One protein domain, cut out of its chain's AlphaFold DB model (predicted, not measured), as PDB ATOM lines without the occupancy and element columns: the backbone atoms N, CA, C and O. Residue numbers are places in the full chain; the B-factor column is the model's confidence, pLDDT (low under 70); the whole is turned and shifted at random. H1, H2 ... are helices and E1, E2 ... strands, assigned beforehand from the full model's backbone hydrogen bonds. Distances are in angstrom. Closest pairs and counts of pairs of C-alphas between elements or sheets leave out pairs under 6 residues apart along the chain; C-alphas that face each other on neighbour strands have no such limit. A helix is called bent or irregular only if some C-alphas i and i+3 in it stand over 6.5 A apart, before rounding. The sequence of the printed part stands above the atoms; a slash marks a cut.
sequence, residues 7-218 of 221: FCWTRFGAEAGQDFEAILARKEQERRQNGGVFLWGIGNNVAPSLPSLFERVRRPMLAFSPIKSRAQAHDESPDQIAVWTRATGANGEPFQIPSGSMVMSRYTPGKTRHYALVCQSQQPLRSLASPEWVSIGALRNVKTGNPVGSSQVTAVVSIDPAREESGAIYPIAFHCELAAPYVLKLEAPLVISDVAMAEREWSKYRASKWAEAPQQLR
ATOM      1  N   PHE A   7     -25.813  -5.108 -13.754       98.00
ATOM      2  CA  PHE A   7     -24.781  -6.131 -13.542       98.00
ATOM      3  C   PHE A   7     -23.379  -5.571 -13.808       98.00
ATOM      4  O   PHE A   7     -23.213  -4.483 -14.358       98.00
ATOM      5  N   CYS A   8     -22.341  -6.311 -13.422       98.06
ATOM      6  CA  CYS A   8     -20.997  -6.074 -13.928       98.06
ATOM      7  C   CYS A   8     -20.837  -6.809 -15.259       98.06
ATOM      8  O   CYS A   8     -21.100  -8.002 -15.359       98.06
ATOM      9  N   TRP A   9     -20.424  -6.098 -16.294       97.44
ATOM     10  CA  TRP A   9     -20.168  -6.653 -17.611       97.44
ATOM     11  C   TRP A   9     -18.676  -6.595 -17.894       97.44
ATOM     12  O   TRP A   9     -18.046  -5.551 -17.703       97.44
ATOM     13  N   THR A  10     -18.111  -7.697 -18.372       95.56
ATOM     14  CA  THR A  10     -16.743  -7.720 -18.868       95.56
ATOM     15  C   THR A  10     -16.669  -8.379 -20.227       95.56
ATOM     16  O   THR A  10     -17.294  -9.406 -20.493       95.56
ATOM     17  N   ARG A  11     -15.850  -7.794 -21.091       91.75
ATOM     18  CA  ARG A  11     -15.391  -8.445 -22.303       91.75
ATOM     19  C   ARG A  11     -14.114  -9.225 -22.008       91.75
ATOM     20  O   ARG A  11     -13.328  -8.811 -21.158       91.75
ATOM     21  N   PHE A  12     -13.909 -10.335 -22.697       86.62
ATOM     22  CA  PHE A  12     -12.685 -11.128 -22.611       86.62
ATOM     23  C   PHE A  12     -12.191 -11.483 -24.012       86.62
ATOM     24  O   PHE A  12     -12.990 -11.712 -24.918       86.62
ATOM     25  N   GLY A  13     -10.878 -11.479 -24.210       76.88
ATOM     26  CA  GLY A  13     -10.238 -11.916 -25.450       76.88
ATOM     27  C   GLY A  13      -9.374 -13.144 -25.200       76.88
ATOM     28  O   GLY A  13      -9.305 -13.627 -24.072       76.88
ATOM     29  N   ALA A  14      -8.691 -13.616 -26.242       62.38
ATOM     30  CA  ALA A  14      -7.573 -14.531 -26.051       62.38
ATOM     31  C   ALA A  14      -6.518 -13.846 -25.162       62.38
ATOM     32  O   ALA A  14      -6.112 -12.717 -25.441       62.38
ATOM     33  N   GLU A  15      -6.106 -14.505 -24.080       59.41
ATOM     34  CA  GLU A  15      -5.041 -14.045 -23.183       59.41
ATOM     35  C   GLU A  15      -3.788 -14.877 -23.472       59.41
ATOM     36  O   GLU A  15      -3.844 -16.103 -23.376       59.41
ATOM     37  N   ALA A  16      -2.663 -14.243 -23.823       51.88
ATOM     38  CA  ALA A  16      -1.383 -14.929 -24.049       51.88
ATOM     39  C   ALA A  16      -1.468 -16.102 -25.060       51.88
ATOM     40  O   ALA A  16      -0.876 -17.162 -24.856       51.88
ATOM     41  N   GLY A  17      -2.280 -15.939 -26.113       51.91
ATOM     42  CA  GLY A  17      -2.471 -16.943 -27.166       51.91
ATOM     43  C   GLY A  17      -3.365 -18.130 -26.780       51.91
ATOM     44  O   GLY A  17      -3.515 -19.054 -27.577       51.91
ATOM     45  N   GLN A  18      -3.975 -18.126 -25.586       57.09
ATOM     46  CA  GLN A  18      -4.906 -19.169 -25.150       57.09
ATOM     47  C   GLN A  18      -6.329 -18.931 -25.681       57.09
ATOM     48  O   GLN A  18      -6.857 -17.819 -25.618       57.09
ATOM     49  N   ASP A  19      -6.961 -20.008 -26.156       72.94
ATOM     50  CA  ASP A  19      -8.398 -20.084 -26.444       72.94
ATOM     51  C   ASP A  19      -9.217 -19.790 -25.167       72.94
ATOM     52  O   ASP A  19      -8.812 -20.116 -24.047       72.94
ATOM     53  N   PHE A  20     -10.393 -19.189 -25.343       78.00
ATOM     54  CA  PHE A  20     -11.424 -19.051 -24.321       78.00
ATOM     55  C   PHE A  20     -11.655 -20.329 -23.500       78.00
ATOM     56  O   PHE A  20     -11.727 -20.242 -22.275       78.00
ATOM     57  N   GLU A  21     -11.727 -21.504 -24.126       81.69
ATOM     58  CA  GLU A  21     -11.952 -22.767 -23.409       81.69
ATOM     59  C   GLU A  21     -10.795 -23.100 -22.453       81.69
ATOM     60  O   GLU A  21     -11.017 -23.605 -21.353       81.69
ATOM     61  N   ALA A  22      -9.557 -22.733 -22.802       82.88
ATOM     62  CA  ALA A  22      -8.407 -22.895 -21.914       82.88
ATOM     63  C   ALA A  22      -8.457 -21.915 -20.729       82.88
ATOM     64  O   ALA A  22      -8.202 -22.309 -19.585       82.88
ATOM     65  N   ILE A  23      -8.854 -20.660 -20.972       84.12
ATOM     66  CA  ILE A  23      -9.083 -19.673 -19.905       84.12
ATOM     67  C   ILE A  23     -10.182 -20.174 -18.961       84.12
ATOM     68  O   ILE A  23      -9.997 -20.168 -17.741       84.12
ATOM     69  N   LEU A  24     -11.301 -20.651 -19.507       89.31
ATOM     70  CA  LEU A  24     -12.436 -21.145 -18.735       89.31
ATOM     71  C   LEU A  24     -12.063 -22.387 -17.920       89.31
ATOM     72  O   LEU A  24     -12.371 -22.442 -16.731       89.31
ATOM     73  N   ALA A  25     -11.333 -23.338 -18.510       90.88
ATOM     74  CA  ALA A  25     -10.835 -24.526 -17.822       90.88
ATOM     75  C   ALA A  25      -9.894 -24.168 -16.661       90.88
ATOM     76  O   ALA A  25     -10.025 -24.717 -15.564       90.88
ATOM     77  N   ARG A  26      -8.991 -23.198 -16.861       90.00
ATOM     78  CA  ARG A  26      -8.133 -22.683 -15.788       90.00
ATOM     79  C   ARG A  26      -8.967 -22.066 -14.671       90.00
ATOM     80  O   ARG A  26      -8.753 -22.410 -13.513       90.00
ATOM     81  N   LYS A  27      -9.945 -21.211 -14.989       93.75
ATOM     82  CA  LYS A  27     -10.831 -20.596 -13.983       93.75
ATOM     83  C   LYS A  27     -11.716 -21.607 -13.265       93.75
ATOM     84  O   LYS A  27     -11.932 -21.461 -12.065       93.75
ATOM     85  N   GLU A  28     -12.163 -22.658 -13.943       95.44
ATOM     86  CA  GLU A  28     -12.868 -23.776 -13.314       95.44
ATOM     87  C   GLU A  28     -11.961 -24.522 -12.329       95.44
ATOM     88  O   GLU A  28     -12.412 -24.913 -11.252       95.44
ATOM     89  N   GLN A  29     -10.675 -24.683 -12.651       93.69
ATOM     90  CA  GLN A  29      -9.711 -25.273 -11.729       93.69
ATOM     91  C   GLN A  29      -9.479 -24.384 -10.499       93.69
ATOM     92  O   GLN A  29      -9.486 -24.907  -9.384       93.69
ATOM     93  N   GLU A  30      -9.352 -23.060 -10.670       94.12
ATOM     94  CA  GLU A  30      -9.289 -22.120  -9.536       94.12
ATOM     95  C   GLU A  30     -10.542 -22.263  -8.658       94.12
ATOM     96  O   GLU A  30     -10.446 -22.492  -7.452       94.12
ATOM     97  N   ARG A  31     -11.727 -22.234  -9.285       95.44
ATOM     98  CA  ARG A  31     -13.023 -22.365  -8.613       95.44
ATOM     99  C   ARG A  31     -13.097 -23.634  -7.767       95.44
ATOM    100  O   ARG A  31     -13.525 -23.573  -6.617       95.44
ATOM    101  N   ARG A  32     -12.677 -24.780  -8.309       95.12
ATOM    102  CA  ARG A  32     -12.675 -26.062  -7.583       95.12
ATOM    103  C   ARG A  32     -11.717 -26.056  -6.398       95.12
ATOM    104  O   ARG A  32     -12.084 -26.538  -5.332       95.12
ATOM    105  N   GLN A  33     -10.514 -25.514  -6.574       91.75
ATOM    106  CA  GLN A  33      -9.492 -25.484  -5.523       91.75
ATOM    107  C   GLN A  33      -9.839 -24.531  -4.377       91.75
ATOM    108  O   GLN A  33      -9.444 -24.779  -3.241       91.75
ATOM    109  N   ASN A  34     -10.608 -23.479  -4.658       91.88
ATOM    110  CA  ASN A  34     -10.949 -22.442  -3.689       91.88
ATOM    111  C   ASN A  34     -12.413 -22.521  -3.211       91.88
ATOM    112  O   ASN A  34     -12.982 -21.507  -2.813       91.88
ATOM    113  N   GLY A  35     -13.064 -23.686  -3.307       91.50
ATOM    114  CA  GLY A  35     -14.410 -23.885  -2.750       91.50
ATOM    115  C   GLY A  35     -15.518 -23.057  -3.414       91.50
ATOM    116  O   GLY A  35     -16.476 -22.675  -2.754       91.50
ATOM    117  N   GLY A  36     -15.404 -22.773  -4.713       94.62
ATOM    118  CA  GLY A  36     -16.387 -21.996  -5.473       94.62
ATOM    119  C   GLY A  36     -15.890 -20.627  -5.938       94.62
ATOM    120  O   GLY A  36     -16.589 -19.988  -6.723       94.62
ATOM    121  N   VAL A  37     -14.703 -20.185  -5.507       95.62
ATOM    122  CA  VAL A  37     -14.173 -18.834  -5.774       95.62
ATOM    123  C   VAL A  37     -13.058 -18.826  -6.822       95.62
ATOM    124  O   VAL A  37     -12.169 -19.671  -6.832       95.62
ATOM    125  N   PHE A  38     -13.049 -17.829  -7.697       96.56
ATOM    126  CA  PHE A  38     -11.950 -17.580  -8.628       96.56
ATOM    127  C   PHE A  38     -11.739 -16.078  -8.816       96.56
ATOM    128  O   PHE A  38     -12.634 -15.273  -8.553       96.56
ATOM    129  N   LEU A  39     -10.547 -15.689  -9.266       96.75
ATOM    130  CA  LEU A  39     -10.222 -14.281  -9.497       96.75
ATOM    131  C   LEU A  39     -10.202 -13.974 -10.990       96.75
ATOM    132  O   LEU A  39      -9.629 -14.730 -11.775       96.75
ATOM    133  N   TRP A  40     -10.771 -12.841 -11.387       95.81
ATOM    134  CA  TRP A  40     -10.754 -12.380 -12.775       95.81
ATOM    135  C   TRP A  40     -10.023 -11.044 -12.901       95.81
ATOM    136  O   TRP A  40     -10.479 -10.047 -12.349       95.81
ATOM    137  N   GLY A  41      -8.885 -11.011 -13.599       94.75
ATOM    138  CA  GLY A  41      -8.089  -9.790 -13.771       94.75
ATOM    139  C   GLY A  41      -8.803  -8.760 -14.650       94.75
ATOM    140  O   GLY A  41      -9.389  -9.114 -15.669       94.75
ATOM    141  N   ILE A  42      -8.768  -7.481 -14.265       93.88
ATOM    142  CA  ILE A  42      -9.400  -6.385 -15.015       93.88
ATOM    143  C   ILE A  42      -8.486  -5.160 -15.116       93.88
ATOM    144  O   ILE A  42      -7.770  -4.778 -14.187       93.88
ATOM    145  N   GLY A  43      -8.511  -4.505 -16.278       90.06
ATOM    146  CA  GLY A  43      -7.622  -3.385 -16.602       90.06
ATOM    147  C   GLY A  43      -7.907  -2.083 -15.846       90.06
ATOM    148  O   GLY A  43      -7.015  -1.240 -15.747       90.06
ATOM    149  N   ASN A  44      -9.116  -1.918 -15.310       92.31
ATOM    150  CA  ASN A  44      -9.619  -0.673 -14.733       92.31
ATOM    151  C   ASN A  44     -10.252  -0.876 -13.351       92.31
ATOM    152  O   ASN A  44     -10.686  -1.966 -12.998       92.31
ATOM    153  N   ASN A  45     -10.339   0.208 -12.576       93.19
ATOM    154  CA  ASN A  45     -10.994   0.189 -11.273       93.19
ATOM    155  C   ASN A  45     -12.515   0.342 -11.428       93.19
ATOM    156  O   ASN A  45     -12.979   1.398 -11.859       93.19
ATOM    157  N   VAL A  46     -13.283  -0.676 -11.032       95.19
ATOM    158  CA  VAL A  46     -14.757  -0.614 -10.991       95.19
ATOM    159  C   VAL A  46     -15.330  -0.382  -9.593       95.19
ATOM    160  O   VAL A  46     -16.533  -0.152  -9.468       95.19
ATOM    161  N   ALA A  47     -14.489  -0.370  -8.551       94.88
ATOM    162  CA  ALA A  47     -14.912  -0.165  -7.165       94.88
ATOM    163  C   ALA A  47     -15.823   1.060  -6.972       94.88
ATOM    164  O   ALA A  47     -16.844   0.926  -6.298       94.88
ATOM    165  N   PRO A  48     -15.557   2.226  -7.605       95.25
ATOM    166  CA  PRO A  48     -16.388   3.412  -7.411       95.25
ATOM    167  C   PRO A  48     -17.834   3.282  -7.903       95.25
ATOM    168  O   PRO A  48     -18.624   4.175  -7.595       95.25
ATOM    169  N   SER A  49     -18.156   2.254  -8.699       96.06
ATOM    170  CA  SER A  49     -19.493   2.003  -9.257       96.06
ATOM    171  C   SER A  49     -20.250   0.880  -8.542       96.06
ATOM    172  O   SER A  49     -21.440   0.708  -8.791       96.06
ATOM    173  N   LEU A  50     -19.589   0.116  -7.664       95.75
ATOM    174  CA  LEU A  50     -20.209  -1.003  -6.950       95.75
ATOM    175  C   LEU A  50     -21.344  -0.585  -5.997       95.75
ATOM    176  O   LEU A  50     -22.363  -1.271  -6.011       95.75
ATOM    177  N   PRO A  51     -21.265   0.532  -5.241       96.12
ATOM    178  CA  PRO A  51     -22.384   0.958  -4.393       96.12
ATOM    179  C   PRO A  51     -23.694   1.127  -5.177       96.12
ATOM    180  O   PRO A  51     -24.719   0.574  -4.794       96.12
ATOM    181  N   SER A  52     -23.634   1.770  -6.349       97.38
ATOM    182  CA  SER A  52     -24.795   1.958  -7.230       97.38
ATOM    183  C   SER A  52     -25.337   0.650  -7.825       97.38
ATOM    184  O   SER A  52     -26.493   0.594  -8.239       97.38
ATOM    185  N   LEU A  53     -24.519  -0.407  -7.898       97.06
ATOM    186  CA  LEU A  53     -24.987  -1.746  -8.262       97.06
ATOM    187  C   LEU A  53     -25.742  -2.389  -7.102       97.06
ATOM    188  O   LEU A  53     -26.831  -2.920  -7.303       97.06
ATOM    189  N   PHE A  54     -25.191  -2.313  -5.890       96.06
ATOM    190  CA  PHE A  54     -25.771  -2.933  -4.696       96.06
ATOM    191  C   PHE A  54     -27.109  -2.306  -4.283       96.06
ATOM    192  O   PHE A  54     -27.958  -2.995  -3.726       96.06
ATOM    193  N   GLU A  55     -27.347  -1.041  -4.633       96.50
ATOM    194  CA  GLU A  55     -28.660  -0.390  -4.502       96.50
ATOM    195  C   GLU A  55     -29.748  -1.035  -5.379       96.50
ATOM    196  O   GLU A  55     -30.934  -0.933  -5.072       96.50
ATOM    197  N   ARG A  56     -29.365  -1.698  -6.479       95.25
ATOM    198  CA  ARG A  56     -30.293  -2.230  -7.493       95.25
ATOM    199  C   ARG A  56     -30.435  -3.742  -7.447       95.25
ATOM    200  O   ARG A  56     -31.485  -4.267  -7.810       95.25
ATOM    201  N   VAL A  57     -29.385  -4.453  -7.038       94.94
ATOM    202  CA  VAL A  57     -29.362  -5.918  -7.015       94.94
ATOM    203  C   VAL A  57     -28.768  -6.439  -5.714       94.94
ATOM    204  O   VAL A  57     -27.720  -5.991  -5.263       94.94
ATOM    205  N   ARG A  58     -29.420  -7.449  -5.129       91.44
ATOM    206  CA  ARG A  58     -28.918  -8.131  -3.922       91.44
ATOM    207  C   ARG A  58     -27.788  -9.115  -4.219       91.44
ATOM    208  O   ARG A  58     -26.935  -9.340  -3.372       91.44
ATOM    209  N   ARG A  59     -27.814  -9.726  -5.408       92.19
ATOM    210  CA  ARG A  59     -26.829 -10.710  -5.872       92.19
ATOM    211  C   ARG A  59     -26.165 -10.160  -7.132       92.19
ATOM    212  O   ARG A  59     -26.742 -10.278  -8.212       92.19
ATOM    213  N   PRO A  60     -25.026  -9.463  -7.000       96.06
ATOM    214  CA  PRO A  60     -24.383  -8.799  -8.126       96.06
ATOM    215  C   PRO A  60     -23.845  -9.831  -9.123       96.06
ATOM    216  O   PRO A  60     -22.940 -10.596  -8.808       96.06
ATOM    217  N   MET A  61     -24.396  -9.844 -10.334       97.19
ATOM    218  CA  MET A  61     -23.943 -10.728 -11.410       97.19
ATOM    219  C   MET A  61     -22.737 -10.125 -12.140       97.19
ATOM    220  O   MET A  61     -22.689  -8.915 -12.372       97.19
ATOM    221  N   LEU A  62     -21.797 -10.978 -12.546       97.50
ATOM    222  CA  LEU A  62     -20.765 -10.689 -13.535       97.50
ATOM    223  C   LEU A  62     -21.054 -11.484 -14.813       97.50
ATOM    224  O   LEU A  62     -21.071 -12.715 -14.786       97.50
ATOM    225  N   ALA A  63     -21.277 -10.784 -15.922       96.38
ATOM    226  CA  ALA A  63     -21.535 -11.366 -17.235       96.38
ATOM    227  C   ALA A  63     -20.320 -11.198 -18.156       96.38
ATOM    228  O   ALA A  63     -19.738 -10.112 -18.241       96.38
ATOM    229  N   PHE A  64     -19.968 -12.269 -18.866       94.69
ATOM    230  CA  PHE A  64     -18.779 -12.343 -19.707       94.69
ATOM    231  C   PHE A  64     -19.157 -12.420 -21.182       94.69
ATOM    232  O   PHE A  64     -19.863 -13.338 -21.597       94.69
ATOM    233  N   SER A  65     -18.633 -11.503 -21.989       92.62
ATOM    234  CA  SER A  65     -18.803 -11.508 -23.445       92.62
ATOM    235  C   SER A  65     -17.465 -11.638 -24.171       92.62
ATOM    236  O   SER A  65     -16.498 -10.991 -23.774       92.62
ATOM    237  N   PRO A  66     -17.380 -12.388 -25.278       89.00
ATOM    238  CA  PRO A  66     -16.160 -12.424 -26.070       89.00
ATOM    239  C   PRO A  66     -15.917 -11.069 -26.751       89.00
ATOM    240  O   PRO A  66     -16.842 -10.396 -27.224       89.00
ATOM    241  N   ILE A  67     -14.656 -10.658 -26.827       84.25
ATOM    242  CA  ILE A  67     -14.210  -9.564 -27.684       84.25
ATOM    243  C   ILE A  67     -14.355 -10.029 -29.138       84.25
ATOM    244  O   ILE A  67     -13.875 -11.091 -29.515       84.25
ATOM    245  N   LYS A  68     -15.031  -9.223 -29.964       75.00
ATOM    246  CA  LYS A  68     -15.267  -9.536 -31.385       75.00
ATOM    247  C   LYS A  68     -14.046  -9.309 -32.279       75.00
ATOM    248  O   LYS A  68     -13.985  -9.851 -33.376       75.00
ATOM    249  N   SER A  69     -13.122  -8.449 -31.859       65.31
ATOM    250  CA  SER A  69     -11.908  -8.148 -32.615       65.31
ATOM    251  C   SER A  69     -10.830  -9.196 -32.356       65.31
ATOM    252  O   SER A  69     -10.720  -9.708 -31.244       65.31
ATOM    253  N   ARG A  70      -9.993  -9.454 -33.367       56.28
ATOM    254  CA  ARG A  70      -8.774 -10.255 -33.205       56.28
ATOM    255  C   ARG A  70      -7.909  -9.660 -32.087       56.28
ATOM    256  O   ARG A  70      -7.818  -8.433 -31.981       56.28
ATOM    257  N   ALA A  71      -7.307 -10.522 -31.268       58.59
ATOM    258  CA  ALA A  71      -6.334 -10.090 -30.275       58.59
ATOM    259  C   ALA A  71      -5.191  -9.338 -30.976       58.59
ATOM    260  O   ALA A  71      -4.797  -9.677 -32.096       58.59
ATOM    261  N   GLN A  72      -4.704  -8.261 -30.363       58.72
ATOM    262  CA  GLN A  72      -3.539  -7.566 -30.904       58.72
ATOM    263  C   GLN A  72      -2.309  -8.456 -30.670       58.72
ATOM    264  O   GLN A  72      -2.263  -9.194 -29.690       58.72
ATOM    265  N   ALA A  73      -1.299  -8.404 -31.544       55.81
ATOM    266  CA  ALA A  73      -0.140  -9.309 -31.450       55.81
ATOM    267  C   ALA A  73       0.556  -9.263 -30.071       55.81
ATOM    268  O   ALA A  73       1.066 -10.268 -29.587       55.81
ATOM    269  N   HIS A  74       0.517  -8.106 -29.404       57.62
ATOM    270  CA  HIS A  74       1.072  -7.921 -28.062       57.62
ATOM    271  C   HIS A  74       0.188  -8.452 -26.918       57.62
ATOM    272  O   HIS A  74       0.649  -8.517 -25.780       57.62
ATOM    273  N   ASP A  75      -1.077  -8.781 -27.189       56.44
ATOM    274  CA  ASP A  75      -1.958  -9.493 -26.258       56.44
ATOM    275  C   ASP A  75      -1.765 -11.018 -26.379       56.44
ATOM    276  O   ASP A  75      -1.921 -11.741 -25.393       56.44
ATOM    277  N   GLU A  76      -1.384 -11.501 -27.570       59.34
ATOM    278  CA  GLU A  76      -1.076 -12.914 -27.840       59.34
ATOM    279  C   GLU A  76       0.308 -13.317 -27.304       59.34
ATOM    280  O   GLU A  76       0.431 -14.364 -26.676       59.34
ATOM    281  N   SER A  77       1.320 -12.462 -27.475       59.72
ATOM    282  CA  SER A  77       2.692 -12.701 -27.004       59.72
ATOM    283  C   SER A  77       3.262 -11.443 -26.342       59.72
ATOM    284  O   SER A  77       4.016 -10.702 -26.977       59.72
ATOM    285  N   PRO A  78       2.883 -11.135 -25.088       65.75
ATOM    286  CA  PRO A  78       3.432  -9.980 -24.388       65.75
ATOM    287  C   PRO A  78       4.920 -10.189 -24.081       65.75
ATOM    288  O   PRO A  78       5.296 -11.236 -23.562       65.75
ATOM    289  N   ASP A  79       5.747  -9.162 -24.306       76.00
ATOM    290  CA  ASP A  79       7.191  -9.205 -24.001       76.00
ATOM    291  C   ASP A  79       7.474  -9.544 -22.530       76.00
ATOM    292  O   ASP A  79       8.487 -10.154 -22.191       76.00
ATOM    293  N   GLN A  80       6.582  -9.092 -21.642       84.00
ATOM    294  CA  GLN A  80       6.653  -9.322 -20.206       84.00
ATOM    295  C   GLN A  80       5.254  -9.445 -19.600       84.00
ATOM    296  O   GLN A  80       4.313  -8.716 -19.942       84.00
ATOM    297  N   ILE A  81       5.142 -10.335 -18.622       87.88
ATOM    298  CA  ILE A  81       3.931 -10.618 -17.859       87.88
ATOM    299  C   ILE A  81       4.157 -10.184 -16.413       87.88
ATOM    300  O   ILE A  81       5.232 -10.375 -15.852       87.88
ATOM    301  N   ALA A  82       3.136  -9.599 -15.798       90.50
ATOM    302  CA  ALA A  82       3.101  -9.335 -14.370       90.50
ATOM    303  C   ALA A  82       2.259 -10.405 -13.672       90.50
ATOM    304  O   ALA A  82       1.067 -10.530 -13.962       90.50
ATOM    305  N   VAL A  83       2.859 -11.129 -12.728       91.56
ATOM    306  CA  VAL A  83       2.143 -11.955 -11.749       91.56
ATOM    307  C   VAL A  83       1.940 -11.123 -10.491       91.56
ATOM    308  O   VAL A  83       2.900 -10.664  -9.872       91.56
ATOM    309  N   TRP A  84       0.687 -10.897 -10.115       93.19
ATOM    310  CA  TRP A  84       0.358 -10.031  -8.986       93.19
ATOM    311  C   TRP A  84       0.356 -10.819  -7.681       93.19
ATOM    312  O   TRP A  84      -0.392 -11.782  -7.536       93.19
ATOM    313  N   THR A  85       1.189 -10.403  -6.725       90.69
ATOM    314  CA  THR A  85       1.441 -11.187  -5.501       90.69
ATOM    315  C   THR A  85       0.777 -10.629  -4.251       90.69
ATOM    316  O   THR A  85       0.669 -11.333  -3.250       90.69
ATOM    317  N   ARG A  86       0.311  -9.377  -4.286       92.12
ATOM    318  CA  ARG A  86      -0.402  -8.744  -3.171       92.12
ATOM    319  C   ARG A  86      -1.760  -8.250  -3.630       92.12
ATOM    320  O   ARG A  86      -1.873  -7.667  -4.706       92.12
ATOM    321  N   ALA A  87      -2.768  -8.445  -2.787       95.31
ATOM    322  CA  ALA A  87      -4.110  -7.935  -3.007       95.31
ATOM    323  C   ALA A  87      -4.604  -7.160  -1.781       95.31
ATOM    324  O   ALA A  87      -4.289  -7.498  -0.640       95.31
ATOM    325  N   THR A  88      -5.384  -6.116  -2.029       95.38
ATOM    326  CA  THR A  88      -6.123  -5.360  -1.014       95.38
ATOM    327  C   THR A  88      -7.569  -5.189  -1.466       95.38
ATOM    328  O   THR A  88      -7.836  -5.026  -2.658       95.38
ATOM    329  N   GLY A  89      -8.515  -5.261  -0.532       92.00
ATOM    330  CA  GLY A  89      -9.920  -4.961  -0.791       92.00
ATOM    331  C   GLY A  89     -10.149  -3.474  -1.068       92.00
ATOM    332  O   GLY A  89      -9.275  -2.633  -0.849       92.00
ATOM    333  N   ALA A  90     -11.354  -3.121  -1.519       82.69
ATOM    334  CA  ALA A  90     -11.725  -1.727  -1.788       82.69
ATOM    335  C   ALA A  90     -11.645  -0.804  -0.550       82.69
ATOM    336  O   ALA A  90     -11.494   0.405  -0.697       82.69
ATOM    337  N   ASN A  91     -11.725  -1.373   0.654       82.75
ATOM    338  CA  ASN A  91     -11.561  -0.686   1.939       82.75
ATOM    339  C   ASN A  91     -10.092  -0.569   2.398       82.75
ATOM    340  O   ASN A  91      -9.839   0.001   3.451       82.75
ATOM    341  N   GLY A  92      -9.134  -1.095   1.628       87.12
ATOM    342  CA  GLY A  92      -7.710  -1.102   1.973       87.12
ATOM    343  C   GLY A  92      -7.259  -2.301   2.809       87.12
ATOM    344  O   GLY A  92      -6.059  -2.452   3.027       87.12
ATOM    345  N   GLU A  93      -8.179  -3.178   3.222       89.75
ATOM    346  CA  GLU A  93      -7.831  -4.369   3.997       89.75
ATOM    347  C   GLU A  93      -6.997  -5.349   3.158       89.75
ATOM    348  O   GLU A  93      -7.334  -5.596   1.992       89.75
ATOM    349  N   PRO A  94      -5.918  -5.930   3.712       91.44
ATOM    350  CA  PRO A  94      -5.170  -6.983   3.041       91.44
ATOM    351  C   PRO A  94      -6.075  -8.157   2.663       91.44
ATOM    352  O   PRO A  94      -6.851  -8.654   3.475       91.44
ATOM    353  N   PHE A  95      -5.939  -8.633   1.428       91.06
ATOM    354  CA  PHE A  95      -6.635  -9.816   0.941       91.06
ATOM    355  C   PHE A  95      -5.619 -10.888   0.556       91.06
ATOM    356  O   PHE A  95      -4.713 -10.647  -0.247       91.06
ATOM    357  N   GLN A  96      -5.782 -12.087   1.111       89.06
ATOM    358  CA  GLN A  96      -4.941 -13.222   0.758       89.06
ATOM    359  C   GLN A  96      -5.435 -13.830  -0.554       89.06
ATOM    360  O   GLN A  96      -6.544 -14.354  -0.627       89.06
ATOM    361  N   ILE A  97      -4.597 -13.797  -1.591       90.12
ATOM    362  CA  ILE A  97      -4.909 -14.452  -2.863       90.12
ATOM    363  C   ILE A  97      -5.053 -15.970  -2.615       90.12
ATOM    364  O   ILE A  97      -4.126 -16.578  -2.060       90.12
ATOM    365  N   PRO A  98      -6.186 -16.591  -3.010       89.00
ATOM    366  CA  PRO A  98      -6.397 -18.027  -2.865       89.00
ATOM    367  C   PRO A  98      -5.270 -18.843  -3.513       89.00
ATOM    368  O   PRO A  98      -4.771 -18.479  -4.575       89.00
ATOM    369  N   SER A  99      -4.869 -19.960  -2.904       81.69
ATOM    370  CA  SER A  99      -3.745 -20.797  -3.363       81.69
ATOM    371  C   SER A  99      -3.958 -21.351  -4.762       81.69
ATOM    372  O   SER A  99      -2.986 -21.588  -5.485       81.69
ATOM    373  N   GLY A 100      -5.216 -21.583  -5.133       85.62
ATOM    374  CA  GLY A 100      -5.587 -22.030  -6.462       85.62
ATOM    375  C   GLY A 100      -5.665 -20.915  -7.495       85.62
ATOM    376  O   GLY A 100      -5.833 -21.218  -8.668       85.62
ATOM    377  N   SER A 101      -5.541 -19.645  -7.105       90.69
ATOM    378  CA  SER A 101      -5.677 -18.504  -8.011       90.69
ATOM    379  C   SER A 101      -4.339 -17.880  -8.367       90.69
ATOM    380  O   SER A 101      -3.481 -17.691  -7.516       90.69
ATOM    381  N   MET A 102      -4.193 -17.495  -9.633       90.44
ATOM    382  CA  MET A 102      -3.077 -16.691 -10.125       90.44
ATOM    383  C   MET A 102      -3.636 -15.611 -11.049       90.44
ATOM    384  O   MET A 102      -4.280 -15.913 -12.063       90.44
ATOM    385  N   VAL A 103      -3.396 -14.345 -10.703       91.88
ATOM    386  CA  VAL A 103      -3.786 -13.219 -11.556       91.88
ATOM    387  C   VAL A 103      -2.563 -12.725 -12.308       91.88
ATOM    388  O   VAL A 103      -1.577 -12.293 -11.708       91.88
ATOM    389  N   MET A 104      -2.657 -12.787 -13.632       90.50
ATOM    390  CA  MET A 104      -1.642 -12.309 -14.557       90.50
ATOM    391  C   MET A 104      -2.186 -11.131 -15.354       90.50
ATOM    392  O   MET A 104      -3.390 -11.021 -15.578       90.50
ATOM    393  N   SER A 105      -1.294 -10.263 -15.808       88.94
ATOM    394  CA  SER A 105      -1.611  -9.257 -16.818       88.94
ATOM    395  C   SER A 105      -0.394  -8.977 -17.681       88.94
ATOM    396  O   SER A 105       0.735  -9.168 -17.231       88.94
ATOM    397  N   ARG A 106      -0.598  -8.389 -18.862       87.12
ATOM    398  CA  ARG A 106       0.500  -7.753 -19.597       87.12
ATOM    399  C   ARG A 106       1.203  -6.733 -18.697       87.12
ATOM    400  O   ARG A 106       0.541  -5.890 -18.078       87.12
ATOM    401  N   TYR A 107       2.526  -6.818 -18.602       86.31
ATOM    402  CA  TYR A 107       3.302  -5.829 -17.869       86.31
ATOM    403  C   TYR A 107       3.432  -4.551 -18.701       86.31
ATOM    404  O   TYR A 107       3.485  -4.561 -19.929       86.31
ATOM    405  N   THR A 108       3.412  -3.409 -18.030       85.62
ATOM    406  CA  THR A 108       3.680  -2.108 -18.645       85.62
ATOM    407  C   THR A 108       4.623  -1.381 -17.698       85.62
ATOM    408  O   THR A 108       4.249  -1.212 -16.534       85.62
ATOM    409  N   PRO A 109       5.824  -0.972 -18.141       85.56
ATOM    410  CA  PRO A 109       6.769  -0.265 -17.285       85.56
ATOM    411  C   PRO A 109       6.110   0.913 -16.557       85.56
ATOM    412  O   PRO A 109       5.351   1.679 -17.147       85.56
ATOM    413  N   GLY A 110       6.346   1.018 -15.248       82.25
ATOM    414  CA  GLY A 110       5.738   2.042 -14.390       82.25
ATOM    415  C   GLY A 110       4.307   1.743 -13.919       82.25
ATOM    416  O   GLY A 110       3.805   2.423 -13.022       82.25
ATOM    417  N   LYS A 111       3.640   0.704 -14.441       82.75
ATOM    418  CA  LYS A 111       2.339   0.254 -13.930       82.75
ATOM    419  C   LYS A 111       2.536  -0.581 -12.666       82.75
ATOM    420  O   LYS A 111       2.837  -1.768 -12.721       82.75
ATOM    421  N   THR A 112       2.306   0.039 -11.515       84.75
ATOM    422  CA  THR A 112       2.475  -0.586 -10.189       84.75
ATOM    423  C   THR A 112       1.201  -1.212  -9.625       84.75
ATOM    424  O   THR A 112       1.234  -1.799  -8.545       84.75
ATOM    425  N   ARG A 113       0.074  -1.080 -10.336       91.06
ATOM    426  CA  ARG A 113      -1.237  -1.552  -9.884       91.06
ATOM    427  C   ARG A 113      -2.062  -2.179 -10.995       91.06
ATOM    428  O   ARG A 113      -2.051  -1.717 -12.141       91.06
ATOM    429  N   HIS A 114      -2.851  -3.165 -10.608       95.19
ATOM    430  CA  HIS A 114      -3.892  -3.779 -11.418       95.19
ATOM    431  C   HIS A 114      -5.108  -4.073 -10.541       95.19
ATOM    432  O   HIS A 114      -5.137  -3.683  -9.374       95.19
ATOM    433  N   TYR A 115      -6.129  -4.707 -11.102       96.25
ATOM    434  CA  TYR A 115      -7.346  -5.011 -10.368       96.25
ATOM    435  C   TYR A 115      -7.821  -6.417 -10.709       96.25
ATOM    436  O   TYR A 115      -7.510  -6.941 -11.778       96.25
ATOM    437  N   ALA A 116      -8.581  -7.020  -9.805       97.44
ATOM    438  CA  ALA A 116      -9.301  -8.254 -10.075       97.44
ATOM    439  C   ALA A 116     -10.700  -8.215  -9.468       97.44
ATOM    440  O   ALA A 116     -10.920  -7.568  -8.447       97.44
ATOM    441  N   LEU A 117     -11.629  -8.930 -10.088       97.75
ATOM    442  CA  LEU A 117     -12.942  -9.231  -9.541       97.75
ATOM    443  C   LEU A 117     -12.881 -10.539  -8.759       97.75
ATOM    444  O   LEU A 117     -12.265 -11.510  -9.210       97.75
ATOM    445  N   VAL A 118     -13.544 -10.563  -7.610       97.44
ATOM    446  CA  VAL A 118     -13.729 -11.775  -6.809       97.44
ATOM    447  C   VAL A 118     -15.029 -12.422  -7.253       97.44
ATOM    448  O   VAL A 118     -16.110 -11.855  -7.091       97.44
ATOM    449  N   CYS A 119     -14.907 -13.585  -7.879       97.44
ATOM    450  CA  CYS A 119     -15.997 -14.262  -8.559       97.44
ATOM    451  C   CYS A 119     -16.351 -15.548  -7.817       97.44
ATOM    452  O   CYS A 119     -15.455 -16.265  -7.372       97.44
ATOM    453  N   GLN A 120     -17.636 -15.874  -7.734       96.50
ATOM    454  CA  GLN A 120     -18.129 -17.090  -7.099       96.50
ATOM    455  C   GLN A 120     -19.129 -17.813  -7.997       96.50
ATOM    456  O   GLN A 120     -20.003 -17.208  -8.624       96.50
ATOM    457  N   SER A 121     -19.007 -19.137  -8.048       95.56
ATOM    458  CA  SER A 121     -20.001 -20.011  -8.656       95.56
ATOM    459  C   SER A 121     -20.057 -21.364  -7.949       95.56
ATOM    460  O   SER A 121     -19.051 -22.062  -7.797       95.56
ATOM    461  N   GLN A 122     -21.274 -21.776  -7.597       92.31
ATOM    462  CA  GLN A 122     -21.544 -23.125  -7.091       92.31
ATOM    463  C   GLN A 122     -21.643 -24.157  -8.221       92.31
ATOM    464  O   GLN A 122     -21.549 -25.356  -7.976       92.31
ATOM    465  N   GLN A 123     -21.811 -23.695  -9.461       93.31
ATOM    466  CA  GLN A 123     -21.885 -24.539 -10.649       93.31
ATOM    467  C   GLN A 123     -20.553 -24.527 -11.411       93.31
ATOM    468  O   GLN A 123     -19.820 -23.531 -11.333       93.31
ATOM    469  N   PRO A 124     -20.227 -25.597 -12.159       94.81
ATOM    470  CA  PRO A 124     -19.078 -25.593 -13.055       94.81
ATOM    471  C   PRO A 124     -19.132 -24.418 -14.036       94.81
ATOM    472  O   PRO A 124     -20.187 -24.146 -14.611       94.81
ATOM    473  N   LEU A 125     -17.998 -23.753 -14.255       93.38
ATOM    474  CA  LEU A 125     -17.891 -22.722 -15.284       93.38
ATOM    475  C   LEU A 125     -17.940 -23.395 -16.653       93.38
ATOM    476  O   LEU A 125     -17.090 -24.223 -16.980       93.38
ATOM    477  N   ARG A 126     -18.981 -23.085 -17.422       90.19
ATOM    478  CA  ARG A 126     -19.227 -23.622 -18.762       90.19
ATOM    479  C   ARG A 126     -19.897 -22.556 -19.610       90.19
ATOM    480  O   ARG A 126     -20.642 -21.729 -19.081       90.19
ATOM    481  N   SER A 127     -19.670 -22.633 -20.913       87.06
ATOM    482  CA  SER A 127     -20.418 -21.868 -21.904       87.06
ATOM    483  C   SER A 127     -21.921 -22.121 -21.757       87.06
ATOM    484  O   SER A 127     -22.355 -23.259 -21.552       87.06
ATOM    485  N   LEU A 128     -22.725 -21.063 -21.849       86.00
ATOM    486  CA  LEU A 128     -24.178 -21.176 -21.838       86.00
ATOM    487  C   LEU A 128     -24.639 -21.945 -23.078       86.00
ATOM    488  O   LEU A 128     -24.306 -21.581 -24.203       86.00
ATOM    489  N   ALA A 129     -25.452 -22.984 -22.870       80.81
ATOM    490  CA  ALA A 129     -26.032 -23.772 -23.962       80.81
ATOM    491  C   ALA A 129     -26.945 -22.930 -24.873       80.81
ATOM    492  O   ALA A 129     -27.086 -23.207 -26.060       80.81
ATOM    493  N   SER A 130     -27.562 -21.890 -24.314       81.12
ATOM    494  CA  SER A 130     -28.315 -20.877 -25.048       81.12
ATOM    495  C   SER A 130     -27.849 -19.512 -24.552       81.12
ATOM    496  O   SER A 130     -28.242 -19.116 -23.452       81.12
ATOM    497  N   PRO A 131     -26.946 -18.832 -25.283       77.25
ATOM    498  CA  PRO A 131     -26.392 -17.571 -24.825       77.25
ATOM    499  C   PRO A 131     -27.485 -16.509 -24.778       77.25
ATOM    500  O   PRO A 131     -28.252 -16.331 -25.726       77.25
ATOM    501  N   GLU A 132     -27.529 -15.791 -23.663       89.44
ATOM    502  CA  GLU A 132     -28.241 -14.523 -23.581       89.44
ATOM    503  C   GLU A 132     -27.462 -13.471 -24.376       89.44
ATOM    504  O   GLU A 132     -26.253 -13.601 -24.574       89.44
ATOM    505  N   TRP A 133     -28.135 -12.429 -24.850       91.50
ATOM    506  CA  TRP A 133     -27.509 -11.396 -25.669       91.50
ATOM    507  C   TRP A 133     -27.698 -10.039 -25.025       91.50
ATOM    508  O   TRP A 133     -28.742  -9.751 -24.446       91.50
ATOM    509  N   VAL A 134     -26.689  -9.188 -25.164       92.38
ATOM    510  CA  VAL A 134     -26.780  -7.795 -24.755       92.38
ATOM    511  C   VAL A 134     -26.329  -6.886 -25.878       92.38
ATOM    512  O   VAL A 134     -25.299  -7.103 -26.519       92.38
ATOM    513  N   SER A 135     -27.105  -5.842 -26.117       92.88
ATOM    514  CA  SER A 135     -26.734  -4.794 -27.049       92.88
ATOM    515  C   SER A 135     -25.864  -3.758 -26.348       92.88
ATOM    516  O   SER A 135     -26.270  -3.179 -25.339       92.88
ATOM    517  N   ILE A 136     -24.660  -3.498 -26.864       91.81
ATOM    518  CA  ILE A 136     -23.745  -2.537 -26.226       91.81
ATOM    519  C   ILE A 136     -24.337  -1.119 -26.190       91.81
ATOM    520  O   ILE A 136     -24.071  -0.373 -25.249       91.81
ATOM    521  N   GLY A 137     -25.174  -0.743 -27.165       93.31
ATOM    522  CA  GLY A 137     -25.832   0.564 -27.170       93.31
ATOM    523  C   GLY A 137     -26.971   0.679 -26.158       93.31
ATOM    524  O   GLY A 137     -27.339   1.805 -25.823       93.31
ATOM    525  N   ALA A 138     -27.446  -0.432 -25.587       95.06
ATOM    526  CA  ALA A 138     -28.357  -0.443 -24.440       95.06
ATOM    527  C   ALA A 138     -27.631  -0.308 -23.094       95.06
ATOM    528  O   ALA A 138     -28.255   0.013 -22.086       95.06
ATOM    529  N   LEU A 139     -26.313  -0.526 -23.049       96.44
ATOM    530  CA  LEU A 139     -25.563  -0.471 -21.800       96.44
ATOM    531  C   LEU A 139     -25.253   0.970 -21.387       96.44
ATOM    532  O   LEU A 139     -24.719   1.781 -22.158       96.44
ATOM    533  N   ARG A 140     -25.543   1.280 -20.125       97.19
ATOM    534  CA  ARG A 140     -25.204   2.546 -19.466       97.19
ATOM    535  C   ARG A 140     -24.375   2.271 -18.231       97.19
ATOM    536  O   ARG A 140     -24.695   1.363 -17.477       97.19
ATOM    537  N   ASN A 141     -23.338   3.065 -17.989       97.69
ATOM    538  CA  ASN A 141     -22.595   3.025 -16.735       97.69
ATOM    539  C   ASN A 141     -23.560   3.326 -15.579       97.69
ATOM    540  O   ASN A 141     -24.137   4.411 -15.536       97.69
ATOM    541  N   VAL A 142     -23.709   2.405 -14.621       97.25
ATOM    542  CA  VAL A 142     -24.745   2.502 -13.572       97.25
ATOM    543  C   VAL A 142     -24.632   3.787 -12.743       97.25
ATOM    544  O   VAL A 142     -25.638   4.346 -12.316       97.25
ATOM    545  N   LYS A 143     -23.396   4.265 -12.544       95.44
ATOM    546  CA  LYS A 143     -23.074   5.437 -11.726       95.44
ATOM    547  C   LYS A 143     -23.365   6.762 -12.426       95.44
ATOM    548  O   LYS A 143     -23.754   7.719 -11.772       95.44
ATOM    549  N   THR A 144     -23.101   6.848 -13.729       95.56
ATOM    550  CA  THR A 144     -23.136   8.122 -14.470       95.56
ATOM    551  C   THR A 144     -24.291   8.215 -15.456       95.56
ATOM    552  O   THR A 144     -24.568   9.301 -15.947       95.56
ATOM    553  N   GLY A 145     -24.933   7.098 -15.800       95.62
ATOM    554  CA  GLY A 145     -25.926   7.030 -16.870       95.62
ATOM    555  C   GLY A 145     -25.337   7.161 -18.279       95.62
ATOM    556  O   GLY A 145     -26.076   7.042 -19.247       95.62
ATOM    557  N   ASN A 146     -24.024   7.362 -18.430       96.12
ATOM    558  CA  ASN A 146     -23.394   7.524 -19.741       96.12
ATOM    559  C   ASN A 146     -23.291   6.185 -20.491       96.12
ATOM    560  O   ASN A 146     -23.076   5.151 -19.847       96.12
ATOM    561  N   PRO A 147     -23.345   6.182 -21.837       95.62
ATOM    562  CA  PRO A 147     -23.066   4.994 -22.644       95.62
ATOM    563  C   PRO A 147     -21.727   4.341 -22.288       95.62
ATOM    564  O   PRO A 147     -20.776   5.020 -21.893       95.62
ATOM    565  N   VAL A 148     -21.646   3.018 -22.433       92.69
ATOM    566  CA  VAL A 148     -20.378   2.296 -22.269       92.69
ATOM    567  C   VAL A 148     -19.464   2.599 -23.454       92.69
ATOM    568  O   VAL A 148     -19.829   2.395 -24.610       92.69
ATOM    569  N   GLY A 149     -18.264   3.102 -23.166       86.12
ATOM    570  CA  GLY A 149     -17.271   3.435 -24.181       86.12
ATOM    571  C   GLY A 149     -16.700   2.193 -24.868       86.12
ATOM    572  O   GLY A 149     -16.534   1.140 -24.251       86.12
ATOM    573  N   SER A 150     -16.315   2.328 -26.140       78.31
ATOM    574  CA  SER A 150     -15.758   1.230 -26.948       78.31
ATOM    575  C   SER A 150     -14.488   0.606 -26.354       78.31
ATOM    576  O   SER A 150     -14.244  -0.585 -26.556       78.31
ATOM    577  N   SER A 151     -13.720   1.371 -25.572       78.25
ATOM    578  CA  SER A 151     -12.503   0.940 -24.871       78.25
ATOM    579  C   SER A 151     -12.748   0.326 -23.487       78.25
ATOM    580  O   SER A 151     -11.829  -0.250 -22.905       78.25
ATOM    581  N   GLN A 152     -13.963   0.414 -22.932       84.94
ATOM    582  CA  GLN A 152     -14.257  -0.130 -21.604       84.94
ATOM    583  C   GLN A 152     -14.422  -1.648 -21.680       84.94
ATOM    584  O   GLN A 152     -15.465  -2.150 -22.095       84.94
ATOM    585  N   VAL A 153     -13.384  -2.393 -21.307       90.19
ATOM    586  CA  VAL A 153     -13.438  -3.863 -21.272       90.19
ATOM    587  C   VAL A 153     -14.328  -4.340 -20.127       90.19
ATOM    588  O   VAL A 153     -15.160  -5.208 -20.356       90.19
ATOM    589  N   THR A 154     -14.224  -3.727 -18.946       95.88
ATOM    590  CA  THR A 154     -15.054  -4.052 -17.778       95.88
ATOM    591  C   THR A 154     -15.789  -2.812 -17.271       95.88
ATOM    592  O   THR A 154     -15.177  -1.762 -17.051       95.88
ATOM    593  N   ALA A 155     -17.097  -2.924 -17.049       97.19
ATOM    594  CA  ALA A 155     -17.939  -1.846 -16.538       97.19
ATOM    595  C   ALA A 155     -19.063  -2.384 -15.641       97.19
ATOM    596  O   ALA A 155     -19.492  -3.525 -15.765       97.19
ATOM    597  N   VAL A 156     -19.563  -1.543 -14.741       98.00
ATOM    598  CA  VAL A 156     -20.796  -1.819 -13.995       98.00
ATOM    599  C   VAL A 156     -21.920  -1.066 -14.684       98.00
ATOM    600  O   VAL A 156     -21.849   0.159 -14.823       98.00
ATOM    601  N   VAL A 157     -22.922  -1.797 -15.155       98.00
ATOM    602  CA  VAL A 157     -23.883  -1.308 -16.137       98.00
ATOM    603  C   VAL A 157     -25.325  -1.503 -15.694       98.00
ATOM    604  O   VAL A 157     -25.626  -2.370 -14.877       98.00
ATOM    605  N   SER A 158     -26.214  -0.702 -16.268       97.56
ATOM    606  CA  SER A 158     -27.646  -0.975 -16.353       97.56
ATOM    607  C   SER A 158     -28.093  -1.048 -17.808       97.56
ATOM    608  O   SER A 158     -27.452  -0.455 -18.682       97.56
ATOM    609  N   ILE A 159     -29.195  -1.753 -18.050       95.88
ATOM    610  CA  ILE A 159     -29.826  -1.861 -19.368       95.88
ATOM    611  C   ILE A 159     -30.822  -0.712 -19.547       95.88
ATOM    612  O   ILE A 159     -31.623  -0.436 -18.656       95.88
ATOM    613  N   ASP A 160     -30.751  -0.044 -20.695       95.62
ATOM    614  CA  ASP A 160     -31.718   0.936 -21.190       95.62
ATOM    615  C   ASP A 160     -32.575   0.276 -22.292       95.62
ATOM    616  O   ASP A 160     -32.106   0.167 -23.433       95.62
ATOM    617  N   PRO A 161     -33.806  -0.185 -21.979       91.19
ATOM    618  CA  PRO A 161     -34.636  -0.951 -22.914       91.19
ATOM    619  C   PRO A 161     -34.967  -0.191 -24.201       91.19
ATOM    620  O   PRO A 161     -35.088  -0.783 -25.268       91.19
ATOM    621  N   ALA A 162     -35.037   1.144 -24.139       92.12
ATOM    622  CA  ALA A 162     -35.321   1.986 -25.302       92.12
ATOM    623  C   ALA A 162     -34.198   1.968 -26.358       92.12
ATOM    624  O   ALA A 162     -34.303   2.607 -27.405       92.12
ATOM    625  N   ARG A 163     -33.078   1.299 -26.066       90.38
ATOM    626  CA  ARG A 163     -31.852   1.301 -26.868       90.38
ATOM    627  C   ARG A 163     -31.355  -0.112 -27.182       90.38
ATOM    628  O   ARG A 163     -30.243  -0.248 -27.693       90.38
ATOM    629  N   GLU A 164     -32.159  -1.146 -26.925       85.38
ATOM    630  CA  GLU A 164     -31.815  -2.552 -27.197       85.38
ATOM    631  C   GLU A 164     -31.455  -2.817 -28.661       85.38
ATOM    632  O   GLU A 164     -30.524  -3.570 -28.937       85.38
ATOM    633  N   GLU A 165     -32.073  -2.112 -29.603       85.62
ATOM    634  CA  GLU A 165     -31.781  -2.261 -31.036       85.62
ATOM    635  C   GLU A 165     -30.538  -1.477 -31.504       85.62
ATOM    636  O   GLU A 165     -30.185  -1.499 -32.682       85.62
ATOM    637  N   SER A 166     -29.847  -0.765 -30.605       84.69
ATOM    638  CA  SER A 166     -28.745   0.127 -30.978       84.69
ATOM    639  C   SER A 166     -27.360  -0.466 -30.707       84.69
ATOM    640  O   SER A 166     -27.026  -0.835 -29.589       84.69
ATOM    641  N   GLY A 167     -26.491  -0.473 -31.718       86.50
ATOM    642  CA  GLY A 167     -25.095  -0.898 -31.575       86.50
ATOM    643  C   GLY A 167     -24.872  -2.403 -31.744       86.50
ATOM    644  O   GLY A 167     -25.712  -3.141 -32.248       86.50
ATOM    645  N   ALA A 168     -23.673  -2.862 -31.386       89.06
ATOM    646  CA  ALA A 168     -23.274  -4.250 -31.579       89.06
ATOM    647  C   ALA A 168     -23.848  -5.177 -30.493       89.06
ATOM    648  O   ALA A 168     -23.704  -4.914 -29.299       89.06
ATOM    649  N   ILE A 169     -24.407  -6.310 -30.922       91.38
ATOM    650  CA  ILE A 169     -24.944  -7.358 -30.042       91.38
ATOM    651  C   ILE A 169     -23.819  -8.296 -29.593       91.38
ATOM    652  O   ILE A 169     -23.111  -8.854 -30.431       91.38
ATOM    653  N   TYR A 170     -23.644  -8.481 -28.292       91.19
ATOM    654  CA  TYR A 170     -22.676  -9.398 -27.700       91.19
ATOM    655  C   TYR A 170     -23.387 -10.589 -27.057       91.19
ATOM    656  O   TYR A 170     -24.324 -10.371 -26.286       91.19
ATOM    657  N   PRO A 171     -22.944 -11.832 -27.313       92.69
ATOM    658  CA  PRO A 171     -23.404 -12.962 -26.524       92.69
ATOM    659  C   PRO A 171     -22.810 -12.874 -25.118       92.69
ATOM    660  O   PRO A 171     -21.671 -12.430 -24.928       92.69
ATOM    661  N   ILE A 172     -23.563 -13.336 -24.132       93.25
ATOM    662  CA  ILE A 172     -23.045 -13.702 -22.823       93.25
ATOM    663  C   ILE A 172     -22.597 -15.157 -22.922       93.25
ATOM    664  O   ILE A 172     -23.414 -16.062 -23.060       93.25
ATOM    665  N   ALA A 173     -21.284 -15.372 -22.890       92.00
ATOM    666  CA  ALA A 173     -20.694 -16.703 -22.963       92.00
ATOM    667  C   ALA A 173     -20.919 -17.477 -21.661       92.00
ATOM    668  O   ALA A 173     -21.273 -18.648 -21.695       92.00
ATOM    669  N   PHE A 174     -20.743 -16.815 -20.518       92.81
ATOM    670  CA  PHE A 174     -21.057 -17.342 -19.193       92.81
ATOM    671  C   PHE A 174     -21.271 -16.185 -18.212       92.81
ATOM    672  O   PHE A 174     -20.981 -15.024 -18.515       92.81
ATOM    673  N   HIS A 175     -21.792 -16.495 -17.029       94.75
ATOM    674  CA  HIS A 175     -21.966 -15.527 -15.954       94.75
ATOM    675  C   HIS A 175     -21.717 -16.180 -14.590       94.75
ATOM    676  O   HIS A 175     -21.886 -17.390 -14.421       94.75
ATOM    677  N   CYS A 176     -21.354 -15.380 -13.596       96.06
ATOM    678  CA  CYS A 176     -21.201 -15.800 -12.205       96.06
ATOM    679  C   CYS A 176     -21.649 -14.682 -11.253       96.06
ATOM    680  O   CYS A 176     -22.139 -13.643 -11.696       96.06
ATOM    681  N   GLU A 177     -21.510 -14.892  -9.947       97.25
ATOM    682  CA  GLU A 177     -21.768 -13.859  -8.942       97.25
ATOM    683  C   GLU A 177     -20.461 -13.189  -8.515       97.25
ATOM    684  O   GLU A 177     -19.414 -13.834  -8.439       97.25
ATOM    685  N   LEU A 178     -20.514 -11.891  -8.220       97.06
ATOM    686  CA  LEU A 178     -19.442 -11.214  -7.501       97.06
ATOM    687  C   LEU A 178     -19.587 -11.520  -6.008       97.06
ATOM    688  O   LEU A 178     -20.640 -11.279  -5.418       97.06
ATOM    689  N   ALA A 179     -18.511 -11.999  -5.394       94.88
ATOM    690  CA  ALA A 179     -18.442 -12.273  -3.962       94.88
ATOM    691  C   ALA A 179     -17.576 -11.229  -3.262       94.88
ATOM    692  O   ALA A 179     -16.684 -10.657  -3.881       94.88
ATOM    693  N   ALA A 180     -17.820 -10.970  -1.977       92.25
ATOM    694  CA  ALA A 180     -17.005 -10.034  -1.206       92.25
ATOM    695  C   ALA A 180     -15.515 -10.456  -1.218       92.25
ATOM    696  O   ALA A 180     -15.223 -11.649  -1.182       92.25
ATOM    697  N   PRO A 181     -14.556  -9.509  -1.270       94.62
ATOM    698  CA  PRO A 181     -14.709  -8.047  -1.279       94.62
ATOM    699  C   PRO A 181     -15.039  -7.426  -2.655       94.62
ATOM    700  O   PRO A 181     -14.895  -6.217  -2.832       94.62
ATOM    701  N   TYR A 182     -15.500  -8.225  -3.622       95.62
ATOM    702  CA  TYR A 182     -15.979  -7.873  -4.969       95.62
ATOM    703  C   TYR A 182     -14.891  -7.424  -5.937       95.62
ATOM    704  O   TYR A 182     -14.807  -7.929  -7.054       95.62
ATOM    705  N   VAL A 183     -14.036  -6.502  -5.509       96.62
ATOM    706  CA  VAL A 183     -12.915  -5.988  -6.288       96.62
ATOM    707  C   VAL A 183     -11.677  -5.874  -5.413       96.62
ATOM    708  O   VAL A 183     -11.716  -5.384  -4.282       96.62
ATOM    709  N   LEU A 184     -10.567  -6.326  -5.971       97.12
ATOM    710  CA  LEU A 184      -9.248  -6.269  -5.379       97.12
ATOM    711  C   LEU A 184      -8.400  -5.265  -6.142       97.12
ATOM    712  O   LEU A 184      -8.406  -5.242  -7.375       97.12
ATOM    713  N   LYS A 185      -7.622  -4.478  -5.408       96.88
ATOM    714  CA  LYS A 185      -6.457  -3.779  -5.932       96.88
ATOM    715  C   LYS A 185      -5.257  -4.714  -5.810       96.88
ATOM    716  O   LYS A 185      -4.955  -5.213  -4.731       96.88
ATOM    717  N   LEU A 186      -4.590  -4.941  -6.931       96.19
ATOM    718  CA  LEU A 186      -3.438  -5.821  -7.056       96.19
ATOM    719  C   LEU A 186      -2.150  -5.007  -7.116       96.19
ATOM    720  O   LEU A 186      -2.075  -4.007  -7.835       96.19
ATOM    721  N   GLU A 187      -1.144  -5.445  -6.367       94.31
ATOM    722  CA  GLU A 187       0.138  -4.764  -6.178       94.31
ATOM    723  C   GLU A 187       1.302  -5.768  -6.160       94.31
ATOM    724  O   GLU A 187       1.096  -6.984  -6.186       94.31
ATOM    725  N   ALA A 188       2.530  -5.241  -6.107       91.06
ATOM    726  CA  ALA A 188       3.777  -6.013  -6.121       91.06
ATOM    727  C   ALA A 188       3.849  -7.006  -7.302       91.06
ATOM    728  O   ALA A 188       3.790  -8.225  -7.099       91.06
ATOM    729  N   PRO A 189       3.943  -6.494  -8.546       92.06
ATOM    730  CA  PRO A 189       4.074  -7.350  -9.715       92.06
ATOM    731  C   PRO A 189       5.436  -8.055  -9.706       92.06
ATOM    732  O   PRO A 189       6.478  -7.404  -9.632       92.06
ATOM    733  N   LEU A 190       5.428  -9.380  -9.832       89.50
ATOM    734  CA  LEU A 190       6.591 -10.141 -10.274       89.50
ATOM    735  C   LEU A 190       6.604 -10.124 -11.801       89.50
ATOM    736  O   LEU A 190       5.666 -10.613 -12.433       89.50
ATOM    737  N   VAL A 191       7.638  -9.521 -12.381       89.88
ATOM    738  CA  VAL A 191       7.781  -9.392 -13.834       89.88
ATOM    739  C   VAL A 191       8.501 -10.620 -14.374       89.88
ATOM    740  O   VAL A 191       9.604 -10.935 -13.934       89.88
ATOM    741  N   ILE A 192       7.858 -11.321 -15.303       88.00
ATOM    742  CA  ILE A 192       8.281 -12.626 -15.810       88.00
ATOM    743  C   ILE A 192       8.220 -12.623 -17.343       88.00
ATOM    744  O   ILE A 192       7.369 -11.955 -17.930       88.00
ATOM    745  N   SER A 193       9.136 -13.346 -17.988       83.25
ATOM    746  CA  SER A 193       9.289 -13.391 -19.450       83.25
ATOM    747  C   SER A 193       8.228 -14.217 -20.175       83.25
ATOM    748  O   SER A 193       7.932 -13.938 -21.328       83.25
ATOM    749  N   ASP A 194       7.671 -15.245 -19.531       83.12
ATOM    750  CA  ASP A 194       6.718 -16.161 -20.162       83.12
ATOM    751  C   ASP A 194       5.781 -16.841 -19.147       83.12
ATOM    752  O   ASP A 194       6.039 -16.876 -17.939       83.12
ATOM    753  N   VAL A 195       4.675 -17.396 -19.653       79.31
ATOM    754  CA  VAL A 195       3.625 -18.042 -18.844       79.31
ATOM    755  C   VAL A 195       4.144 -19.281 -18.105       79.31
ATOM    756  O   VAL A 195       3.790 -19.494 -16.948       79.31
ATOM    757  N   ALA A 196       5.019 -20.080 -18.719       82.62
ATOM    758  CA  ALA A 196       5.526 -21.299 -18.092       82.62
ATOM    759  C   ALA A 196       6.440 -20.978 -16.899       82.62
ATOM    760  O   ALA A 196       6.416 -21.667 -15.876       82.62
ATOM    761  N   MET A 197       7.249 -19.923 -16.997       82.94
ATOM    762  CA  MET A 197       8.008 -19.393 -15.870       82.94
ATOM    763  C   MET A 197       7.071 -18.829 -14.801       82.94
ATOM    764  O   MET A 197       7.298 -19.098 -13.623       82.94
ATOM    765  N   ALA A 198       5.992 -18.138 -15.184       82.31
ATOM    766  CA  ALA A 198       5.006 -17.626 -14.234       82.31
ATOM    767  C   ALA A 198       4.370 -18.745 -13.400       82.31
ATOM    768  O   ALA A 198       4.320 -18.638 -12.176       82.31
ATOM    769  N   GLU A 199       3.975 -19.856 -14.021       83.00
ATOM    770  CA  GLU A 199       3.418 -21.018 -13.319       83.00
ATOM    771  C   GLU A 199       4.418 -21.662 -12.347       83.00
ATOM    772  O   GLU A 199       4.057 -22.019 -11.219       83.00
ATOM    773  N   ARG A 200       5.693 -21.784 -12.748       83.81
ATOM    774  CA  ARG A 200       6.758 -22.321 -11.883       83.81
ATOM    775  C   ARG A 200       7.026 -21.417 -10.684       83.81
ATOM    776  O   ARG A 200       7.073 -21.905  -9.554       83.81
ATOM    777  N   GLU A 201       7.194 -20.118 -10.915       81.62
ATOM    778  CA  GLU A 201       7.476 -19.152  -9.850       81.62
ATOM    779  C   GLU A 201       6.278 -18.984  -8.915       81.62
ATOM    780  O   GLU A 201       6.450 -18.974  -7.696       81.62
ATOM    781  N   TRP A 202       5.053 -18.976  -9.447       81.00
ATOM    782  CA  TRP A 202       3.844 -18.979  -8.629       81.00
ATOM    783  C   TRP A 202       3.731 -20.238  -7.772       81.00
ATOM    784  O   TRP A 202       3.394 -20.153  -6.595       81.00
ATOM    785  N   SER A 203       4.079 -21.408  -8.314       81.31
ATOM    786  CA  SER A 203       4.071 -22.660  -7.551       81.31
ATOM    787  C   SER A 203       5.041 -22.621  -6.363       81.31
ATOM    788  O   SER A 203       4.677 -23.052  -5.265       81.31
ATOM    789  N   LYS A 204       6.242 -22.054  -6.549       79.12
ATOM    790  CA  LYS A 204       7.222 -21.838  -5.468       79.12
ATOM    791  C   LYS A 204       6.735 -20.802  -4.456       79.12
ATOM    792  O   LYS A 204       6.779 -21.057  -3.254       79.12
ATOM    793  N   TYR A 205       6.247 -19.657  -4.939       74.75
ATOM    794  CA  TYR A 205       5.703 -18.582  -4.109       74.75
ATOM    795  C   TYR A 205       4.538 -19.078  -3.247       74.75
ATOM    796  O   TYR A 205       4.477 -18.810  -2.050       74.75
ATOM    797  N   ARG A 206       3.638 -19.870  -3.836       73.56
ATOM    798  CA  ARG A 206       2.537 -20.522  -3.133       73.56
ATOM    799  C   ARG A 206       3.056 -21.441  -2.036       73.56
ATOM    800  O   ARG A 206       2.588 -21.335  -0.910       73.56
ATOM    801  N   ALA A 207       4.011 -22.319  -2.344       70.75
ATOM    802  CA  ALA A 207       4.552 -23.263  -1.370       70.75
ATOM    803  C   ALA A 207       5.176 -22.559  -0.149       70.75
ATOM    804  O   ALA A 207       4.994 -23.028   0.971       70.75
ATOM    805  N   SER A 208       5.851 -21.420  -0.346       70.25
ATOM    806  CA  SER A 208       6.462 -20.662   0.751       70.25
ATOM    807  C   SER A 208       5.458 -19.810   1.533       70.25
ATOM    808  O   SER A 208       5.443 -19.855   2.759       70.25
ATOM    809  N   LYS A 209       4.577 -19.060   0.857       65.88
ATOM    810  CA  LYS A 209       3.692 -18.085   1.519       65.88
ATOM    811  C   LYS A 209       2.402 -18.662   2.087       65.88
ATOM    812  O   LYS A 209       1.885 -18.116   3.057       65.88
ATOM    813  N   TRP A 210       1.881 -19.766   1.547       56.00
ATOM    814  CA  TRP A 210       0.699 -20.417   2.130       56.00
ATOM    815  C   TRP A 210       0.996 -21.196   3.412       56.00
ATOM    816  O   TRP A 210       0.108 -21.323   4.254       56.00
ATOM    817  N   ALA A 211       2.232 -21.670   3.593       54.28
ATOM    818  CA  ALA A 211       2.663 -22.303   4.836       54.28
ATOM    819  C   ALA A 211       2.653 -21.319   6.025       54.28
ATOM    820  O   ALA A 211       2.367 -21.716   7.150       54.28
ATOM    821  N   GLU A 212       2.896 -20.032   5.757       50.78
ATOM    822  CA  GLU A 212       2.965 -18.952   6.754       50.78
ATOM    823  C   GLU A 212       1.601 -18.283   7.035       50.78
ATOM    824  O   GLU A 212       1.479 -17.495   7.971       50.78
ATOM    825  N   ALA A 213       0.565 -18.564   6.235       48.66
ATOM    826  CA  ALA A 213      -0.700 -17.832   6.289       48.66
ATOM    827  C   ALA A 213      -1.592 -18.272   7.477       48.66
ATOM    828  O   ALA A 213      -1.956 -19.457   7.547       48.66
ATOM    829  N   PRO A 214      -2.024 -17.341   8.360       44.22
ATOM    830  CA  PRO A 214      -2.934 -17.623   9.471       44.22
ATOM    831  C   PRO A 214      -4.245 -18.275   9.019       44.22
ATOM    832  O   PRO A 214      -4.849 -17.884   8.021       44.22
ATOM    833  N   GLN A 215      -4.726 -19.247   9.795       41.38
ATOM    834  CA  GLN A 215      -5.912 -20.054   9.480       41.38
ATOM    835  C   GLN A 215      -7.208 -19.223   9.361       41.38
ATOM    836  O   GLN A 215      -8.115 -19.604   8.630       41.38
ATOM    837  N   GLN A 216      -7.265 -18.055  10.008       35.75
ATOM    838  CA  GLN A 216      -8.407 -17.129   9.990       35.75
ATOM    839  C   GLN A 216      -8.601 -16.407   8.643       35.75
ATOM    840  O   GLN A 216      -9.723 -16.051   8.302       35.75
ATOM    841  N   LEU A 217      -7.545 -16.259   7.832       39.16
ATOM    842  CA  LEU A 217      -7.621 -15.697   6.472       39.16
ATOM    843  C   LEU A 217      -8.057 -16.735   5.420       39.16
ATOM    844  O   LEU A 217      -8.198 -16.402   4.247       39.16
ATOM    845  N   ARG A 218      -8.262 -17.997   5.825       40.94
ATOM    846  CA  ARG A 218      -8.632 -19.114   4.935       40.94
ATOM    847  C   ARG A 218     -10.147 -19.285   4.760       40.94
ATOM    848  O   ARG A 218     -10.549 -20.145   3.986       40.94
TER     849      ARG A 218
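AT A GLANCE: This is residues 7 to 218 of the 221 residues of an uncharacterized protein of Maliponia aquimaris (UniProt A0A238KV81). One strongly twisted, branched sheet of nine strands makes the core, strung along the long, sharply bent strand E11: E3, E1, E9 and E8 spread from its first part, E4 and E5 from its last, and E6 and E2 lie on its other side. H1 and H4 pack on one face and H2 on the other; H4 is at one end of the longest axis, and the small strand pair E7 and E10 lies toward the opposite end, next to E3. The printed part has 212 residues, with five named helices and eleven named strands; along the chain come E1, H1, E2, H2, E3, H3, then the strands E4 to E11, then H4 and H5; the class is mixed, helices and strands, and the large branched sheet is mixed too, with E1 and E3 parallel and its other neighbour pairs antiparallel. It is compact, with a radius of gyration of the C-alphas of 17.1 A and spans of 54 by 40 by 37 A.

HOW THE PARTS SIT: Start at E11, residues 174 to 192, which bends by 105 degrees at residue 177. Antiparallel to it, E3, residues 61 to 66, and E4, residues 81 to 89, lie on one side and E6, residues 114 to 120, on the other; look at N 62 and O 176, 2.8 A, N 83 and O 190, 2.9 A, and N 116 and O 184, 3.0 A, within hydrogen-bond range. E1, residues 7 to 12, is parallel to E3 (N 10 and O 63, 2.9 A) and antiparallel to E9, residues 154 to 159 (N 9 and O 155, 2.8 A). The edge strands are E2, residues 37 to 42, antiparallel to E6 with N 40 and O 117 at 3.0 A; E5, residues 104 to 106, in a hairpin with E4, N 82 and O 105 at 2.8 A; and E8, residues 139 to 141, in a hairpin with E9, N 140 and O 158 at 3.0 A. H1, residues 20 to 33, is on the sheet at a height of 8.8 A; its closest C-alphas to E2 are Arg 31 and Val 37, 4.7 A. H4, residues 195 to 211, is on the same face at 10.0 A, with Val 83 and Ala 198 its closest C-alphas to E4, 6.8 A. H2, residues 47 to 54, is on the opposite face, with C-alphas Ser 49 and Val 156 closest to E9, 6.2 A; it is irregular, C-alphas 48 and 51 being 7.1 A apart. E7, residues 133 to 135, and E10, residues 169 to 171, are antiparallel, N 134 and O 170 at 2.9 A; the closest C-alphas of E3 and E10 are Ser 65 and Pro 171, 5.7 A. H3, residues 73 to 76, is only just not on the sheet, with 4 pairs of C-alphas within 10 A; H5, residues 215 to 218, is not on it. Every O i to N i+4 pair is within range in H1, 2 of 4 in H2 and 12 of 13 in H4; H3 and H5 are too short for one.

IN THESE COORDINATES: Find C-alpha 7 at (-24.781, -6.131, -13.542), where E1 begins. E11 runs 29.9 A from C-alpha 174 at (-21.057, -17.342, -19.193); H4 spans 24.1 A, E4 22.7 A, H1 and E6 20.0 A each. H5 ends at C-alpha 218, (-8.632, -19.114, 4.935).

THE WHOLE: The C-alphas farthest apart are Ala 162 and Ala 211, 54.2 A. The printed part has no cut; the long links are E4 to E5, E6 to E7 and E8 to E9. Mean pLDDT of the printed part is 86.2; residues 14 to 18, 69 to 78 and 209 to 218 are under 70.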